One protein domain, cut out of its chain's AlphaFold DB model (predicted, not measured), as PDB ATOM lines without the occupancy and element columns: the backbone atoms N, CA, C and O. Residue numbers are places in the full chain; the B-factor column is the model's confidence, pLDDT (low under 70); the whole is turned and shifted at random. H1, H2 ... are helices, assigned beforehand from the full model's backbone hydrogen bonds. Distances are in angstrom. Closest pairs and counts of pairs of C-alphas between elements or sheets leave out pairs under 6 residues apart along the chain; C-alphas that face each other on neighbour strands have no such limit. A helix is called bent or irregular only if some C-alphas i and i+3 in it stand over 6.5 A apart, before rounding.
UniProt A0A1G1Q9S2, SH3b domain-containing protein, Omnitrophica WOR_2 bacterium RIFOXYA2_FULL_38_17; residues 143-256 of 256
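What this domain is: This is residues 143 to 256 of the 256 residues of the protein "SH3b domain-containing protein" of Omnitrophica WOR_2 bacterium RIFOXYA2_FULL_38_17 (UniProt A0A1G1Q9S2). Three helices, H1, H2 and H3, form a flat zigzag layer with H2 in the middle, and H4 crosses one face of this layer over H1a, the first arm of the bent H1. The far end of H4, with the tail after it, sticks out as residues 249 to 256 and adds to the length. The printed part has 114 residues and is all helix, with H1, H2, H3 and H4 along the chain and no named strand. It is compact, with a radius of gyration of the C-alphas of 15.3 A, yet elongated in outline, spanning 55 by 33 by 19 A.

Where its parts are: H1, residues 143 to 169, begins at C-alpha 143, (48.552, -0.836, -58.516). By its hydrogen bonds it was assigned as one helix, but it is bent: C-alphas 158 and 161 are 7.1 A apart. Its arms are H1a, residues 143 to 158, 23.3 A long, and H1b, residues 161 to 169, 10.9 A long. H1a is itself irregular, with C-alphas 143 and 146 7.0 A apart. H2, residues 173 to 190, is 25.3 A long and only just irregular, with C-alphas 175 and 178 6.8 A apart. H3, residues 199 to 220, runs 31.1 A from C-alpha 199 at (47.694, -12.353, -39.308). H4, residues 230 to 254, runs 37.0 A and ends at C-alpha 254, (47.823, 15.348, -65.684).

How they stand to each other: H1a and H1b stand at a steep tilt of 36 degrees, only just past shallow. H1a and H2 touch, closest at the C-alphas of Gly 157 and Ser 180, 5.1 A, at a shallow tilt of 25 degrees, opposite ways. H1b touches H2 at residues 173 to 180 alone, closest at the C-alphas of Pro 162 and Tyr 173, 5.3 A, at a steep tilt of 52 degrees. H2 and H3 are a helical hairpin at a shallow tilt of 22 degrees; residues 182 to 190 touch residues 199 to 209, closest at the C-alphas of Ala 190 and Ala 202, 4.2 A. H3 is apart from H1a, H1b and H4. H1a and H4 touch at a steep tilt of 60 degrees, opposite ways, with the closest C-alphas, those of Gly 151 and Gly 243, 3.8 A apart. H2 and H4 are near each other. H1b and H4 are close but not clearly touching, closest at the C-alphas of Ile 161 and Gly 232, 7.8 A. Every O i to N i+4 pair is within hydrogen-bond range in H1b and H4; in H1a 11 of 12 are, in H2 12 of 14 and in H3 17 of 18.

The domain as a whole: The two C-alphas farthest apart, those of Glu 218 and Gln 256, are 55.3 A apart. The printed part has no cut and ends at the chain's last residue, 256. The link from H1 to H2 is tight; those from H2 to H3 and from H3 to H4 are short. Mean pLDDT of the printed part is 80.9, with values under 70 at residues 168 to 169, 194, 223 to 231 and 256.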
ATOM      1  N   LYS A 143      48.273  -2.197 -58.029       79.19
ATOM      2  CA  LYS A 143      48.552  -0.836 -58.516       79.19
ATOM      3  C   LYS A 143      47.934   0.278 -57.658       79.19
ATOM      4  O   LYS A 143      48.473   1.381 -57.627       79.19
ATOM      5  N   ASP A 144      46.830  -0.011 -56.973       82.31
ATOM      6  CA  ASP A 144      46.092   0.941 -56.138       82.31
ATOM      7  C   ASP A 144      46.603   0.911 -54.677       82.31
ATOM      8  O   ASP A 144      46.274   1.805 -53.899       82.31
ATOM      9  N   TYR A 145      47.474  -0.046 -54.311       83.75
ATOM     10  CA  TYR A 145      48.023  -0.190 -52.953       83.75
ATOM     11  C   TYR A 145      48.735   1.074 -52.471       83.75
ATOM     12  O   TYR A 145      48.497   1.525 -51.357       83.75
ATOM     13  N   LYS A 146      49.587   1.689 -53.302       86.12
ATOM     14  CA  LYS A 146      50.309   2.907 -52.895       86.12
ATOM     15  C   LYS A 146      49.340   4.044 -52.562       86.12
ATOM     16  O   LYS A 146      49.503   4.687 -51.535       86.12
ATOM     17  N   ALA A 147      48.322   4.253 -53.395       86.62
ATOM     18  CA  ALA A 147      47.320   5.294 -53.183       86.62
ATOM     19  C   ALA A 147      46.461   5.023 -51.939       86.62
ATOM     20  O   ALA A 147      46.214   5.936 -51.152       86.62
ATOM     21  N   PHE A 148      46.078   3.761 -51.723       86.81
ATOM     22  CA  PHE A 148      45.395   3.327 -50.506       86.81
ATOM     23  C   PHE A 148      46.225   3.643 -49.256       86.81
ATOM     24  O   PHE A 148      45.739   4.285 -48.330       86.81
ATOM     25  N   MET A 149      47.501   3.262 -49.255       86.06
ATOM     26  CA  MET A 149      48.409   3.447 -48.118       86.06
ATOM     27  C   MET A 149      48.664   4.924 -47.808       86.06
ATOM     28  O   MET A 149      48.656   5.319 -46.642       86.06
ATOM     29  N   THR A 150      48.822   5.754 -48.841       87.19
ATOM     30  CA  THR A 150      48.915   7.210 -48.682       87.19
ATOM     31  C   THR A 150      47.628   7.783 -48.086       87.19
ATOM     32  O   THR A 150      47.696   8.622 -47.190       87.19
ATOM     33  N   GLY A 151      46.459   7.296 -48.515       86.38
ATOM     34  CA  GLY A 151      45.169   7.662 -47.923       86.38
ATOM     35  C   GLY A 151      45.074   7.293 -46.442       86.38
ATOM     36  O   GLY A 151      44.691   8.125 -45.623       86.38
ATOM     37  N   VAL A 152      45.498   6.084 -46.068       87.12
ATOM     38  CA  VAL A 152      45.521   5.641 -44.664       87.12
ATOM     39  C   VAL A 152      46.451   6.507 -43.811       87.12
ATOM     40  O   VAL A 152      46.061   6.902 -42.717       87.12
ATOM     41  N   LEU A 153      47.650   6.842 -44.295       87.81
ATOM     42  CA  LEU A 153      48.616   7.647 -43.536       87.81
ATOM     43  C   LEU A 153      48.219   9.121 -43.425       87.81
ATOM     44  O   LEU A 153      48.288   9.697 -42.344       87.81
ATOM     45  N   ILE A 154      47.814   9.739 -44.534       87.62
ATOM     46  CA  ILE A 154      47.527  11.176 -44.565       87.62
ATOM     47  C   ILE A 154      46.109  11.432 -44.061       87.62
ATOM     48  O   ILE A 154      45.914  12.153 -43.088       87.62
ATOM     49  N   ILE A 155      45.106  10.821 -44.691       85.50
ATOM     50  CA  ILE A 155      43.705  11.085 -44.352       85.50
ATOM     51  C   ILE A 155      43.347  10.381 -43.045       85.50
ATOM     52  O   ILE A 155      42.728  10.994 -42.188       85.50
ATOM     53  N   GLY A 156      43.757   9.125 -42.856       81.75
ATOM     54  CA  GLY A 156      43.499   8.402 -41.606       81.75
ATOM     55  C   GLY A 156      44.380   8.894 -40.458       81.75
ATOM     56  O   GLY A 156      43.870   9.268 -39.403       81.75
ATOM     57  N   GLY A 157      45.694   8.928 -40.689       83.44
ATOM     58  CA  GLY A 157      46.698   9.209 -39.667       83.44
ATOM     59  C   GLY A 157      46.776  10.673 -39.229       83.44
ATOM     60  O   GLY A 157      46.749  10.966 -38.035       83.44
ATOM     61  N   LEU A 158      46.853  11.620 -40.164       86.56
ATOM     62  CA  LEU A 158      47.013  13.035 -39.801       86.56
ATOM     63  C   LEU A 158      45.690  13.737 -39.504       86.56
ATOM     64  O   LEU A 158      45.681  14.722 -38.770       86.56
ATOM     65  N   ILE A 159      44.585  13.270 -40.083       84.56
ATOM     66  CA  ILE A 159      43.318  14.008 -40.066       84.56
ATOM     67  C   ILE A 159      42.243  13.226 -39.309       84.56
ATOM     68  O   ILE A 159      41.746  13.691 -38.288       84.56
ATOM     69  N   GLY A 160      41.900  12.028 -39.776       83.06
ATOM     70  CA  GLY A 160      40.729  11.275 -39.331       83.06
ATOM     71  C   GLY A 160      40.786  10.875 -37.861       83.06
ATOM     72  O   GLY A 160      39.896  11.239 -37.095       83.06
ATOM     73  N   ILE A 161      41.835  10.154 -37.461       81.88
ATOM     74  CA  ILE A 161      41.992   9.690 -36.076       81.88
ATOM     75  C   ILE A 161      42.096  10.897 -35.121       81.88
ATOM     76  O   ILE A 161      41.281  10.971 -34.198       81.88
ATOM     77  N   PRO A 162      42.978  11.895 -35.338       82.88
ATOM     78  CA  PRO A 162      43.054  13.044 -34.438       82.88
ATOM     79  C   PRO A 162      41.765  13.867 -34.334       82.88
ATOM     80  O   PRO A 162      41.456  14.360 -33.255       82.88
ATOM     81  N   LEU A 163      40.987  14.009 -35.413       82.31
ATOM     82  CA  LEU A 163      39.716  14.743 -35.366       82.31
ATOM     83  C   LEU A 163      38.632  13.984 -34.603       82.31
ATOM     84  O   LEU A 163      37.957  14.571 -33.761       82.31
ATOM     85  N   ILE A 164      38.466  12.687 -34.865       77.69
ATOM     86  CA  ILE A 164      37.431  11.883 -34.199       77.69
ATOM     87  C   ILE A 164      37.688  11.829 -32.694       77.69
ATOM     88  O   ILE A 164      36.764  12.014 -31.902       77.69
ATOM     89  N   TYR A 165      38.943  11.631 -32.291       72.62
ATOM     90  CA  TYR A 165      39.298  11.569 -30.875       72.62
ATOM     91  C   TYR A 165      39.471  12.947 -30.236       72.62
ATOM     92  O   TYR A 165      39.209  13.090 -29.043       72.62
ATOM     93  N   GLY A 166      39.831  13.970 -31.010       72.94
ATOM     94  CA  GLY A 166      39.868  15.345 -30.525       72.94
ATOM     95  C   GLY A 166      38.481  15.878 -30.185       72.94
ATOM     96  O   GLY A 166      38.287  16.474 -29.129       72.94
ATOM     97  N   VAL A 167      37.492  15.595 -31.038       70.75
ATOM     98  CA  VAL A 167      36.101  16.020 -30.823       70.75
ATOM     99  C   VAL A 167      35.368  15.093 -29.845       70.75
ATOM    100  O   VAL A 167      34.582  15.569 -29.033       70.75
ATOM    101  N   GLY A 168      35.619  13.779 -29.894       66.56
ATOM    102  CA  GLY A 168      34.884  12.789 -29.096       66.56
ATOM    103  C   GLY A 168      35.512  12.406 -27.751       66.56
ATOM    104  O   GLY A 168      34.807  11.892 -26.887       66.56
ATOM    105  N   GLY A 169      36.818  12.622 -27.563       67.94
ATOM    106  CA  GLY A 169      37.578  12.140 -26.401       67.94
ATOM    107  C   GLY A 169      38.212  13.228 -25.532       67.94
ATOM    108  O   GLY A 169      38.812  12.898 -24.514       67.94
ATOM    109  N   GLY A 170      38.102  14.506 -25.917       73.50
ATOM    110  CA  GLY A 170      38.644  15.635 -25.147       73.50
ATOM    111  C   GLY A 170      40.175  15.728 -25.132       73.50
ATOM    112  O   GLY A 170      40.738  16.406 -24.277       73.50
ATOM    113  N   ILE A 171      40.854  15.044 -26.055       77.75
ATOM    114  CA  ILE A 171      42.319  15.021 -26.162       77.75
ATOM    115  C   ILE A 171      42.749  16.046 -27.202       77.75
ATOM    116  O   ILE A 171      42.113  16.189 -28.246       77.75
ATOM    117  N   SER A 172      43.846  16.756 -26.956       83.81
ATOM    118  CA  SER A 172      44.340  17.701 -27.954       83.81
ATOM    119  C   SER A 172      44.832  16.971 -29.213       83.81
ATOM    120  O   SER A 172      45.378  15.866 -29.156       83.81
ATOM    121  N   TYR A 173      44.674  17.607 -30.377       84.12
ATOM    122  CA  TYR A 173      45.117  17.061 -31.664       84.12
ATOM    123  C   TYR A 173      46.559  16.523 -31.600       84.12
ATOM    124  O   TYR A 173      46.820  15.376 -31.963       84.12
ATOM    125  N   PHE A 174      47.480  17.318 -31.049       84.56
ATOM    126  CA  PHE A 174      48.899  16.974 -30.951       84.56
ATOM    127  C   PHE A 174      49.189  15.800 -30.010       84.56
ATOM    128  O   PHE A 174      50.145  15.066 -30.245       84.56
ATOM    129  N   GLU A 175      48.363  15.575 -28.989       81.56
ATOM    130  CA  GLU A 175      48.510  14.425 -28.087       81.56
ATOM    131  C   GLU A 175      48.006  13.124 -28.719       81.56
ATOM    132  O   GLU A 175      48.543  12.051 -28.441       81.56
ATOM    133  N   SER A 176      47.010  13.204 -29.603       82.12
ATOM    134  CA  SER A 176      46.483  12.038 -30.329       82.12
ATOM    135  C   SER A 176      47.343  11.620 -31.531       82.12
ATOM    136  O   SER A 176      47.294  10.469 -31.973       82.12
ATOM    137  N   LEU A 177      48.161  12.537 -32.055       85.44
ATOM    138  CA  LEU A 177      48.921  12.352 -33.289       85.44
ATOM    139  C   LEU A 177      49.954  11.205 -33.218       85.44
ATOM    140  O   LEU A 177      49.949  10.373 -34.129       85.44
ATOM    141  N   PRO A 178      50.770  11.049 -32.155       85.56
ATOM    142  CA  PRO A 178      51.684   9.908 -32.037       85.56
ATOM    143  C   PRO A 178      50.960   8.554 -32.075       85.56
ATOM    144  O   PRO A 178      51.391   7.634 -32.770       85.56
ATOM    145  N   TRP A 179      49.816   8.443 -31.393       82.19
ATOM    146  CA  TRP A 179      49.003   7.220 -31.348       82.19
ATOM    147  C   TRP A 179      48.351   6.897 -32.685       82.19
ATOM    148  O   TRP A 179      48.233   5.728 -33.069       82.19
ATOM    149  N   SER A 180      47.974   7.939 -33.419       84.25
ATOM    150  CA  SER A 180      47.490   7.813 -34.782       84.25
ATOM    151  C   SER A 180      48.556   7.222 -35.709       84.25
ATOM    152  O   SER A 180      48.297   6.239 -36.406       84.25
ATOM    153  N   PHE A 181      49.793   7.726 -35.633       85.38
ATOM    154  CA  PHE A 181      50.919   7.176 -36.392       85.38
ATOM    155  C   PHE A 181      51.208   5.716 -36.039       85.38
ATOM    156  O   PHE A 181      51.355   4.893 -36.942       85.38
ATOM    157  N   VAL A 182      51.240   5.375 -34.747       85.75
ATOM    158  CA  VAL A 182      51.429   3.985 -34.292       85.75
ATOM    159  C   VAL A 182      50.331   3.079 -34.855       85.75
ATOM    160  O   VAL A 182      50.627   2.013 -35.395       85.75
ATOM    161  N   SER A 183      49.074   3.522 -34.806       83.62
ATOM    162  CA  SER A 183      47.937   2.762 -35.336       83.62
ATOM    163  C   SER A 183      48.063   2.551 -36.846       83.62
ATOM    164  O   SER A 183      47.943   1.421 -37.322       83.62
ATOM    165  N   CYS A 184      48.393   3.601 -37.605       84.00
ATOM    166  CA  CYS A 184      48.651   3.484 -39.038       84.00
ATOM    167  C   CYS A 184      49.773   2.485 -39.330       84.00
ATOM    168  O   CYS A 184      49.583   1.617 -40.177       84.00
ATOM    169  N   ILE A 185      50.903   2.555 -38.614       86.81
ATOM    170  CA  ILE A 185      52.043   1.638 -38.788       86.81
ATOM    171  C   ILE A 185      51.619   0.182 -38.572       86.81
ATOM    172  O   ILE A 185      51.975  -0.679 -39.379       86.81
ATOM    173  N   VAL A 186      50.819  -0.100 -37.537       86.00
ATOM    174  CA  VAL A 186      50.276  -1.448 -37.301       86.00
ATOM    175  C   VAL A 186      49.457  -1.922 -38.500       86.00
ATOM    176  O   VAL A 186      49.659  -3.046 -38.969       86.00
ATOM    177  N   PHE A 187      48.597  -1.064 -39.058       83.31
ATOM    178  CA  PHE A 187      47.855  -1.392 -40.275       83.31
ATOM    179  C   PHE A 187      48.781  -1.627 -41.474       83.31
ATOM    180  O   PHE A 187      48.584  -2.601 -42.203       83.31
ATOM    181  N   LEU A 188      49.833  -0.823 -41.656       83.75
ATOM    182  CA  LEU A 188      50.777  -1.030 -42.761       83.75
ATOM    183  C   LEU A 188      51.500  -2.379 -42.660       83.75
ATOM    184  O   LEU A 188      51.742  -3.026 -43.677       83.75
ATOM    185  N   ILE A 189      51.834  -2.807 -41.440       86.12
ATOM    186  CA  ILE A 189      52.479  -4.101 -41.180       86.12
ATOM    187  C   ILE A 189      51.491  -5.259 -41.383       86.12
ATOM    188  O   ILE A 189      51.870  -6.328 -41.881       86.12
ATOM    189  N   ALA A 190      50.225  -5.054 -41.012       85.62
ATOM    190  CA  ALA A 190      49.168  -6.047 -41.137       85.62
ATOM    191  C   ALA A 190      48.774  -6.306 -42.601       85.62
ATOM    192  O   ALA A 190      48.568  -7.464 -42.975       85.62
ATOM    193  N   PHE A 191      48.695  -5.268 -43.437       83.62
ATOM    194  CA  PHE A 191      48.241  -5.389 -44.823       83.62
ATOM    195  C   PHE A 191      49.347  -5.823 -45.791       83.62
ATOM    196  O   PHE A 191      50.435  -5.251 -45.865       83.62
ATOM    197  N   ARG A 192      49.038  -6.826 -46.616       81.38
ATOM    198  CA  ARG A 192      49.841  -7.190 -47.792       81.38
ATOM    199  C   ARG A 192      49.480  -6.303 -48.986       81.38
ATOM    200  O   ARG A 192      48.420  -5.684 -49.028       81.38
ATOM    201  N   ARG A 193      50.347  -6.297 -50.005       77.50
ATOM    202  CA  ARG A 193      50.142  -5.543 -51.260       77.50
ATOM    203  C   ARG A 193      48.871  -5.921 -52.026       77.50
ATOM    204  O   ARG A 193      48.372  -5.105 -52.788       77.50
ATOM    205  N   ASN A 194      48.353  -7.125 -51.809       67.00
ATOM    206  CA  ASN A 194      47.116  -7.626 -52.410       67.00
ATOM    207  C   ASN A 194      45.861  -7.327 -51.561       67.00
ATOM    208  O   ASN A 194      44.820  -7.942 -51.765       67.00
ATOM    209  N   GLY A 195      45.960  -6.460 -50.545       71.12
ATOM    210  CA  GLY A 195      44.829  -6.082 -49.689       71.12
ATOM    211  C   GLY A 195      44.424  -7.125 -48.642       71.12
ATOM    212  O   GLY A 195      43.516  -6.870 -47.858       71.12
ATOM    213  N   THR A 196      45.109  -8.272 -48.574       77.88
ATOM    214  CA  THR A 196      44.855  -9.295 -47.545       77.88
ATOM    215  C   THR A 196      45.595  -8.991 -46.242       77.88
ATOM    216  O   THR A 196      46.698  -8.433 -46.247       77.88
ATOM    217  N   ILE A 197      45.011  -9.392 -45.109       82.31
ATOM    218  CA  ILE A 197      45.625  -9.233 -43.786       82.31
ATOM    219  C   ILE A 197      46.541 -10.427 -43.500       82.31
ATOM    220  O   ILE A 197      46.126 -11.586 -43.497       82.31
ATOM    221  N   SER A 198      47.813 -10.147 -43.224       84.44
ATOM    222  CA  SER A 198      48.792 -11.141 -42.789       84.44
ATOM    223  C   SER A 198      48.744 -11.286 -41.273       84.44
ATOM    224  O   SER A 198      49.534 -10.652 -40.574       84.44
ATOM    225  N   TRP A 199      47.874 -12.154 -40.755       82.62
ATOM    226  CA  TRP A 199      47.694 -12.353 -39.308       82.62
ATOM    227  C   TRP A 199      48.995 -12.626 -38.540       82.62
ATOM    228  O   TRP A 199      49.206 -12.041 -37.483       82.62
ATOM    229  N   GLY A 200      49.933 -13.389 -39.116       85.81
ATOM    230  CA  GLY A 200      51.253 -13.622 -38.509       85.81
ATOM    231  C   GLY A 200      52.134 -12.370 -38.347       85.81
ATOM    232  O   GLY A 200      53.083 -12.396 -37.576       85.81
ATOM    233  N   ARG A 201      51.832 -11.270 -39.052       87.38
ATOM    234  CA  ARG A 201      52.477  -9.951 -38.879       87.38
ATOM    235  C   ARG A 201      51.612  -9.003 -38.053       87.38
ATOM    236  O   ARG A 201      52.136  -8.247 -37.244       87.38
ATOM    237  N   ALA A 202      50.297  -9.065 -38.259       83.94
ATOM    238  CA  ALA A 202      49.331  -8.215 -37.580       83.94
ATOM    239  C   ALA A 202      49.325  -8.459 -36.066       83.94
ATOM    240  O   ALA A 202      49.420  -7.507 -35.302       83.94
ATOM    241  N   VAL A 203      49.278  -9.723 -35.628       85.38
ATOM    242  CA  VAL A 203      49.180 -10.066 -34.199       85.38
ATOM    243  C   VAL A 203      50.386  -9.546 -33.400       85.38
ATOM    244  O   VAL A 203      50.159  -8.814 -32.436       85.38
ATOM    245  N   PRO A 204      51.652  -9.796 -33.799       89.75
ATOM    246  CA  PRO A 204      52.800  -9.218 -33.098       89.75
ATOM    247  C   PRO A 204      52.801  -7.684 -33.077       89.75
ATOM    248  O   PRO A 204      53.128  -7.085 -32.054       89.75
ATOM    249  N   ALA A 205      52.413  -7.038 -34.183       86.75
ATOM    250  CA  ALA A 205      52.368  -5.578 -34.270       86.75
ATOM    251  C   ALA A 205      51.313  -4.973 -33.329       86.75
ATOM    252  O   ALA A 205      51.597  -3.994 -32.642       86.75
ATOM    253  N   ILE A 206      50.127  -5.587 -33.251       85.25
ATOM    254  CA  ILE A 206      49.055  -5.179 -32.331       85.25
ATOM    255  C   ILE A 206      49.515  -5.336 -30.878       85.25
ATOM    256  O   ILE A 206      49.375  -4.397 -30.098       85.25
ATOM    257  N   ILE A 207      50.116  -6.477 -30.520       86.50
ATOM    258  CA  ILE A 207      50.624  -6.721 -29.159       86.50
ATOM    259  C   ILE A 207      51.679  -5.675 -28.778       86.50
ATOM    260  O   ILE A 207      51.618  -5.107 -27.688       86.50
ATOM    261  N   CYS A 208      52.613  -5.374 -29.685       88.94
ATOM    262  CA  CYS A 208      53.639  -4.355 -29.465       88.94
ATOM    263  C   CYS A 208      53.020  -2.966 -29.236       88.94
ATOM    264  O   CYS A 208      53.358  -2.288 -28.266       88.94
ATOM    265  N   ALA A 209      52.054  -2.568 -30.069       86.25
ATOM    266  CA  ALA A 209      51.353  -1.296 -29.912       86.25
ATOM    267  C   ALA A 209      50.570  -1.213 -28.591       86.25
ATOM    268  O   ALA A 209      50.595  -0.176 -27.931       86.25
ATOM    269  N   MET A 210      49.926  -2.306 -28.164       84.88
ATOM    270  CA  MET A 210      49.246  -2.375 -26.866       84.88
ATOM    271  C   MET A 210      50.228  -2.242 -25.694       84.88
ATOM    272  O   MET A 210      49.924  -1.558 -24.717       84.88
ATOM    273  N   PHE A 211      51.411  -2.855 -25.788       88.75
ATOM    274  CA  PHE A 211      52.439  -2.754 -24.753       88.75
ATOM    275  C   PHE A 211      53.020  -1.335 -24.655       88.75
ATOM    276  O   PHE A 211      53.167  -0.798 -23.556       88.75
ATOM    277  N   LEU A 212      53.281  -0.693 -25.799       87.06
ATOM    278  CA  LEU A 212      53.713   0.709 -25.866       87.06
ATOM    279  C   LEU A 212      52.657   1.663 -25.299       87.06
ATOM    280  O   LEU A 212      52.992   2.582 -24.555       87.06
ATOM    281  N   ALA A 213      51.379   1.425 -25.603       83.00
ATOM    282  CA  ALA A 213      50.282   2.195 -25.029       83.00
ATOM    283  C   ALA A 213      50.257   2.063 -23.500       83.00
ATOM    284  O   ALA A 213      50.321   3.061 -22.785       83.00
ATOM    285  N   LYS A 214      50.271   0.825 -22.994       84.75
ATOM    286  CA  LYS A 214      50.249   0.552 -21.554       84.75
ATOM    287  C   LYS A 214      51.415   1.219 -20.814       84.75
ATOM    288  O   LYS A 214      51.182   1.937 -19.847       84.75
ATOM    289  N   THR A 215      52.644   1.021 -21.289       87.94
ATOM    290  CA  THR A 215      53.852   1.600 -20.671       87.94
ATOM    291  C   THR A 215      53.837   3.128 -20.690       87.94
ATOM    292  O   THR A 215      54.204   3.768 -19.705       87.94
ATOM    293  N   TYR A 216      53.344   3.739 -21.770       83.75
ATOM    294  CA  TYR A 216      53.178   5.187 -21.824       83.75
ATOM    295  C   TYR A 216      52.166   5.696 -20.793       83.75
ATOM    296  O   TYR A 216      52.452   6.674 -20.100       83.75
ATOM    297  N   ASN A 217      51.011   5.036 -20.666       83.38
ATOM    298  CA  ASN A 217      49.987   5.416 -19.693       83.38
ATOM    299  C   ASN A 217      50.527   5.339 -18.256       83.38
ATOM    300  O   ASN A 217      50.382   6.287 -17.489       83.38
ATOM    301  N   GLU A 218      51.243   4.261 -17.928       88.06
ATOM    302  CA  GLU A 218      51.883   4.084 -16.619       88.06
ATOM    303  C   GLU A 218      52.944   5.161 -16.329       88.06
ATOM    304  O   GLU A 218      53.036   5.639 -15.203       88.06
ATOM    305  N   SER A 219      53.721   5.579 -17.336       88.69
ATOM    306  CA  SER A 219      54.795   6.573 -17.155       88.69
ATOM    307  C   SER A 219      54.320   8.030 -17.104       88.69
ATOM    308  O   SER A 219      54.912   8.848 -16.405       88.69
ATOM    309  N   SER A 220      53.275   8.372 -17.860       81.81
ATOM    310  CA  SER A 220      52.843   9.761 -18.058       81.81
ATOM    311  C   SER A 220      51.560  10.114 -17.307       81.81
ATOM    312  O   SER A 220      51.221  11.294 -17.215       81.81
ATOM    313  N   GLY A 221      50.819   9.112 -16.815       79.12
ATOM    314  CA  GLY A 221      49.476   9.279 -16.252       79.12
ATOM    315  C   GLY A 221      48.441   9.772 -17.270       79.12
ATOM    316  O   GLY A 221      47.329  10.141 -16.892       79.12
ATOM    317  N   ARG A 222      48.807   9.827 -18.559       77.25
ATOM    318  CA  ARG A 222      47.949  10.297 -19.646       77.25
ATOM    319  C   ARG A 222      47.321   9.107 -20.364       77.25
ATOM    320  O   ARG A 222      48.008   8.116 -20.615       77.25
ATOM    321  N   PRO A 223      46.054   9.218 -20.787       68.19
ATOM    322  CA  PRO A 223      45.390   8.132 -21.484       68.19
ATOM    323  C   PRO A 223      46.094   7.842 -22.820       68.19
ATOM    324  O   PRO A 223      46.279   8.723 -23.658       68.19
ATOM    325  N   SER A 224      46.502   6.588 -23.010       67.19
ATOM    326  CA  SER A 224      47.041   6.069 -24.269       67.19
ATOM    327  C   SER A 224      45.949   5.341 -25.045       67.19
ATOM    328  O   SER A 224      45.196   4.567 -24.446       67.19
ATOM    329  N   PHE A 225      45.914   5.489 -26.368       65.00
ATOM    330  CA  PHE A 225      44.923   4.811 -27.202       65.00
ATOM    331  C   PHE A 225      45.600   3.923 -28.235       65.00
ATOM    332  O   PHE A 225      46.391   4.382 -29.052       65.00
ATOM    333  N   ALA A 226      45.226   2.647 -28.241       56.88
ATOM    334  CA  ALA A 226      45.362   1.813 -29.421       56.88
ATOM    335  C   ALA A 226      44.026   1.895 -30.171       56.88
ATOM    336  O   ALA A 226      43.015   1.402 -29.670       56.88
ATOM    337  N   ALA A 227      43.993   2.519 -31.354       53.50
ATOM    338  CA  ALA A 227      42.794   2.622 -32.199       53.50
ATOM    339  C   ALA A 227      42.443   1.270 -32.869       53.50
ATOM    340  O   ALA A 227      42.227   1.183 -34.074       53.50
ATOM    341  N   GLY A 228      42.432   0.188 -32.084       50.19
ATOM    342  CA  GLY A 228      42.240  -1.193 -32.532       50.19
ATOM    343  C   GLY A 228      40.785  -1.664 -32.542       50.19
ATOM    344  O   GLY A 228      40.532  -2.841 -32.776       50.19
ATOM    345  N   GLY A 229      39.822  -0.780 -32.262       60.66
ATOM    346  CA  GLY A 229      38.398  -1.113 -32.314       60.66
ATOM    347  C   GLY A 229      37.853  -1.197 -33.745       60.66
ATOM    348  O   GLY A 229      38.433  -0.659 -34.688       60.66
ATOM    349  N   PHE A 230      36.676  -1.810 -33.897       60.09
ATOM    350  CA  PHE A 230      35.949  -1.946 -35.169       60.09
ATOM    351  C   PHE A 230      35.805  -0.616 -35.942       60.09
ATOM    352  O   PHE A 230      35.980  -0.576 -37.157       60.09
ATOM    353  N   PHE A 231      35.584   0.496 -35.233       66.94
ATOM    354  CA  PHE A 231      35.502   1.835 -35.829       66.94
ATOM    355  C   PHE A 231      36.828   2.336 -36.420       66.94
ATOM    356  O   PHE A 231      36.812   2.976 -37.468       66.94
ATOM    357  N   GLY A 232      37.971   2.020 -35.801       71.69
ATOM    358  CA  GLY A 232      39.289   2.374 -36.340       71.69
ATOM    359  C   GLY A 232      39.575   1.639 -37.649       71.69
ATOM    360  O   GLY A 232      40.070   2.232 -38.603       71.69
ATOM    361  N   ILE A 233      39.163   0.372 -37.732       73.69
ATOM    362  CA  ILE A 233      39.262  -0.433 -38.954       73.69
ATOM    363  C   ILE A 233      38.401   0.171 -40.074       73.69
ATOM    364  O   ILE A 233      38.898   0.383 -41.181       73.69
ATOM    365  N   LEU A 234      37.133   0.496 -39.794       79.50
ATOM    366  CA  LEU A 234      36.241   1.127 -40.776       79.50
ATOM    367  C   LEU A 234      36.777   2.477 -41.266       79.50
ATOM    368  O   LEU A 234      36.748   2.747 -42.467       79.50
ATOM    369  N   LEU A 235      37.304   3.297 -40.353       80.50
ATOM    370  CA  LEU A 235      37.919   4.577 -40.688       80.50
ATOM    371  C   LEU A 235      39.112   4.388 -41.629       80.50
ATOM    372  O   LEU A 235      39.205   5.061 -42.652       80.50
ATOM    373  N   VAL A 236      40.002   3.447 -41.312       80.12
ATOM    374  CA  VAL A 236      41.177   3.141 -42.137       80.12
ATOM    375  C   VAL A 236      40.764   2.710 -43.541       80.12
ATOM    376  O   VAL A 236      41.341   3.195 -44.515       80.12
ATOM    377  N   PHE A 237      39.728   1.879 -43.674       81.69
ATOM    378  CA  PHE A 237      39.202   1.521 -44.991       81.69
ATOM    379  C   PHE A 237      38.625   2.728 -45.734       81.69
ATOM    380  O   PHE A 237      38.976   2.940 -46.896       81.69
ATOM    381  N   ALA A 238      37.798   3.547 -45.079       85.75
ATOM    382  CA  ALA A 238      37.224   4.744 -45.689       85.75
ATOM    383  C   ALA A 238      38.315   5.717 -46.177       85.75
ATOM    384  O   ALA A 238      38.288   6.161 -47.327       85.75
ATOM    385  N   CYS A 239      39.325   5.984 -45.343       86.38
ATOM    386  CA  CYS A 239      40.461   6.844 -45.677       86.38
ATOM    387  C   CYS A 239      41.329   6.261 -46.801       86.38
ATOM    388  O   CYS A 239      41.763   6.992 -47.693       86.38
ATOM    389  N   GLY A 240      41.557   4.947 -46.797       82.81
ATOM    390  CA  GLY A 240      42.304   4.277 -47.854       82.81
ATOM    391  C   GLY A 240      41.593   4.348 -49.210       82.81
ATOM    392  O   GLY A 240      42.211   4.711 -50.213       82.81
ATOM    393  N   TYR A 241      40.279   4.099 -49.259       85.62
ATOM    394  CA  TYR A 241      39.504   4.252 -50.498       85.62
ATOM    395  C   TYR A 241      39.426   5.709 -50.971       85.62
ATOM    396  O   TYR A 241      39.514   5.954 -52.178       85.62
ATOM    397  N   ALA A 242      39.339   6.676 -50.051       86.62
ATOM    398  CA  ALA A 242      39.439   8.094 -50.393       86.62
ATOM    399  C   ALA A 242      40.789   8.417 -51.064       86.62
ATOM    400  O   ALA A 242      40.817   9.098 -52.089       86.62
ATOM    401  N   GLY A 243      41.894   7.848 -50.564       85.12
ATOM    402  CA  GLY A 243      43.221   7.973 -51.179       85.12
ATOM    403  C   GLY A 243      43.282   7.449 -52.618       85.12
ATOM    404  O   GLY A 243      43.813   8.126 -53.499       85.12
ATOM    405  N   ILE A 244      42.671   6.289 -52.891       85.62
ATOM    406  CA  ILE A 244      42.547   5.750 -54.261       85.62
ATOM    407  C   ILE A 244      41.759   6.716 -55.161       85.62
ATOM    408  O   ILE A 244      42.127   6.931 -56.318       85.62
ATOM    409  N   GLY A 245      40.671   7.299 -54.647       84.38
ATOM    410  CA  GLY A 245      39.862   8.277 -55.376       84.38
ATOM    411  C   GLY A 245      40.659   9.521 -55.776       84.38
ATOM    412  O   GLY A 245      40.645   9.907 -56.946       84.38
ATOM    413  N   VAL A 246      41.403  10.096 -54.828       85.62
ATOM    414  CA  VAL A 246      42.245  11.284 -55.055       85.62
ATOM    415  C   VAL A 246      43.346  11.003 -56.081       85.62
ATOM    416  O   VAL A 246      43.508  11.781 -57.018       85.62
ATOM    417  N   ASP A 247      44.048   9.870 -55.982       86.38
ATOM    418  CA  ASP A 247      45.093   9.494 -56.951       86.38
ATOM    419  C   ASP A 247      44.544   9.376 -58.383       86.38
ATOM    420  O   ASP A 247      45.167   9.835 -59.344       86.38
ATOM    421  N   ARG A 248      43.335   8.821 -58.543       86.56
ATOM    422  CA  ARG A 248      42.681   8.722 -59.857       86.56
ATOM    423  C   ARG A 248      42.306  10.090 -60.430       86.56
ATOM    424  O   ARG A 248      42.402  10.269 -61.642       86.56
ATOM    425  N   LEU A 249      41.890  11.041 -59.592       86.69
ATOM    426  CA  LEU A 249      41.589  12.412 -60.022       86.69
ATOM    427  C   LEU A 249      42.859  13.176 -60.424       86.69
ATOM    428  O   LEU A 249      42.873  13.841 -61.460       86.69
ATOM    429  N   LEU A 250      43.940  13.027 -59.657       85.94
ATOM    430  CA  LEU A 250      45.232  13.649 -59.964       85.94
ATOM    431  C   LEU A 250      45.843  13.121 -61.268       85.94
ATOM    432  O   LEU A 250      46.453  13.873 -62.017       85.94
ATOM    433  N   LYS A 251      45.653  11.835 -61.583       84.62
ATOM    434  CA  LYS A 251      46.099  11.280 -62.872       84.62
ATOM    435  C   LYS A 251      45.301  11.841 -64.046       84.62
ATOM    436  O   LYS A 251      45.901  12.280 -65.015       84.62
ATOM    437  N   LYS A 252      43.970  11.925 -63.923       85.31
ATOM    438  CA  LYS A 252      43.110  12.500 -64.974       85.31
ATOM    439  C   LYS A 252      43.452  13.948 -65.321       85.31
ATOM    440  O   LYS A 252      43.310  14.328 -66.471       85.31
ATOM    441  N   THR A 253      43.867  14.741 -64.339       84.12
ATOM    442  CA  THR A 253      44.231  16.155 -64.542       84.12
ATOM    443  C   THR A 253      45.620  16.341 -65.142       84.12
ATOM    444  O   THR A 253      45.901  17.406 -65.671       84.12
ATOM    445  N   LYS A 254      46.485  15.322 -65.080       79.00
ATOM    446  CA  LYS A 254      47.823  15.348 -65.684       79.00
ATOM    447  C   LYS A 254      47.828  14.921 -67.157       79.00
ATOM    448  O   LYS A 254      48.780  15.219 -67.867       79.00
ATOM    449  N   ASP A 255      46.779  14.220 -67.579       73.19
ATOM    450  CA  ASP A 255      46.574  13.769 -68.958       73.19
ATOM    451  C   ASP A 255      45.757  14.781 -69.802       73.19
ATOM    452  O   ASP A 255      45.435  14.493 -70.954       73.19
ATOM    453  N   GLN A 256      45.403  15.943 -69.229       56.56
ATOM    454  CA  GLN A 256      44.805  17.103 -69.911       56.56
ATOM    455  C   GLN A 256      45.857  18.191 -70.127       56.56
ATOM    456  O   GLN A 256      45.785  18.844 -71.190       56.56
TER     457      GLN A 256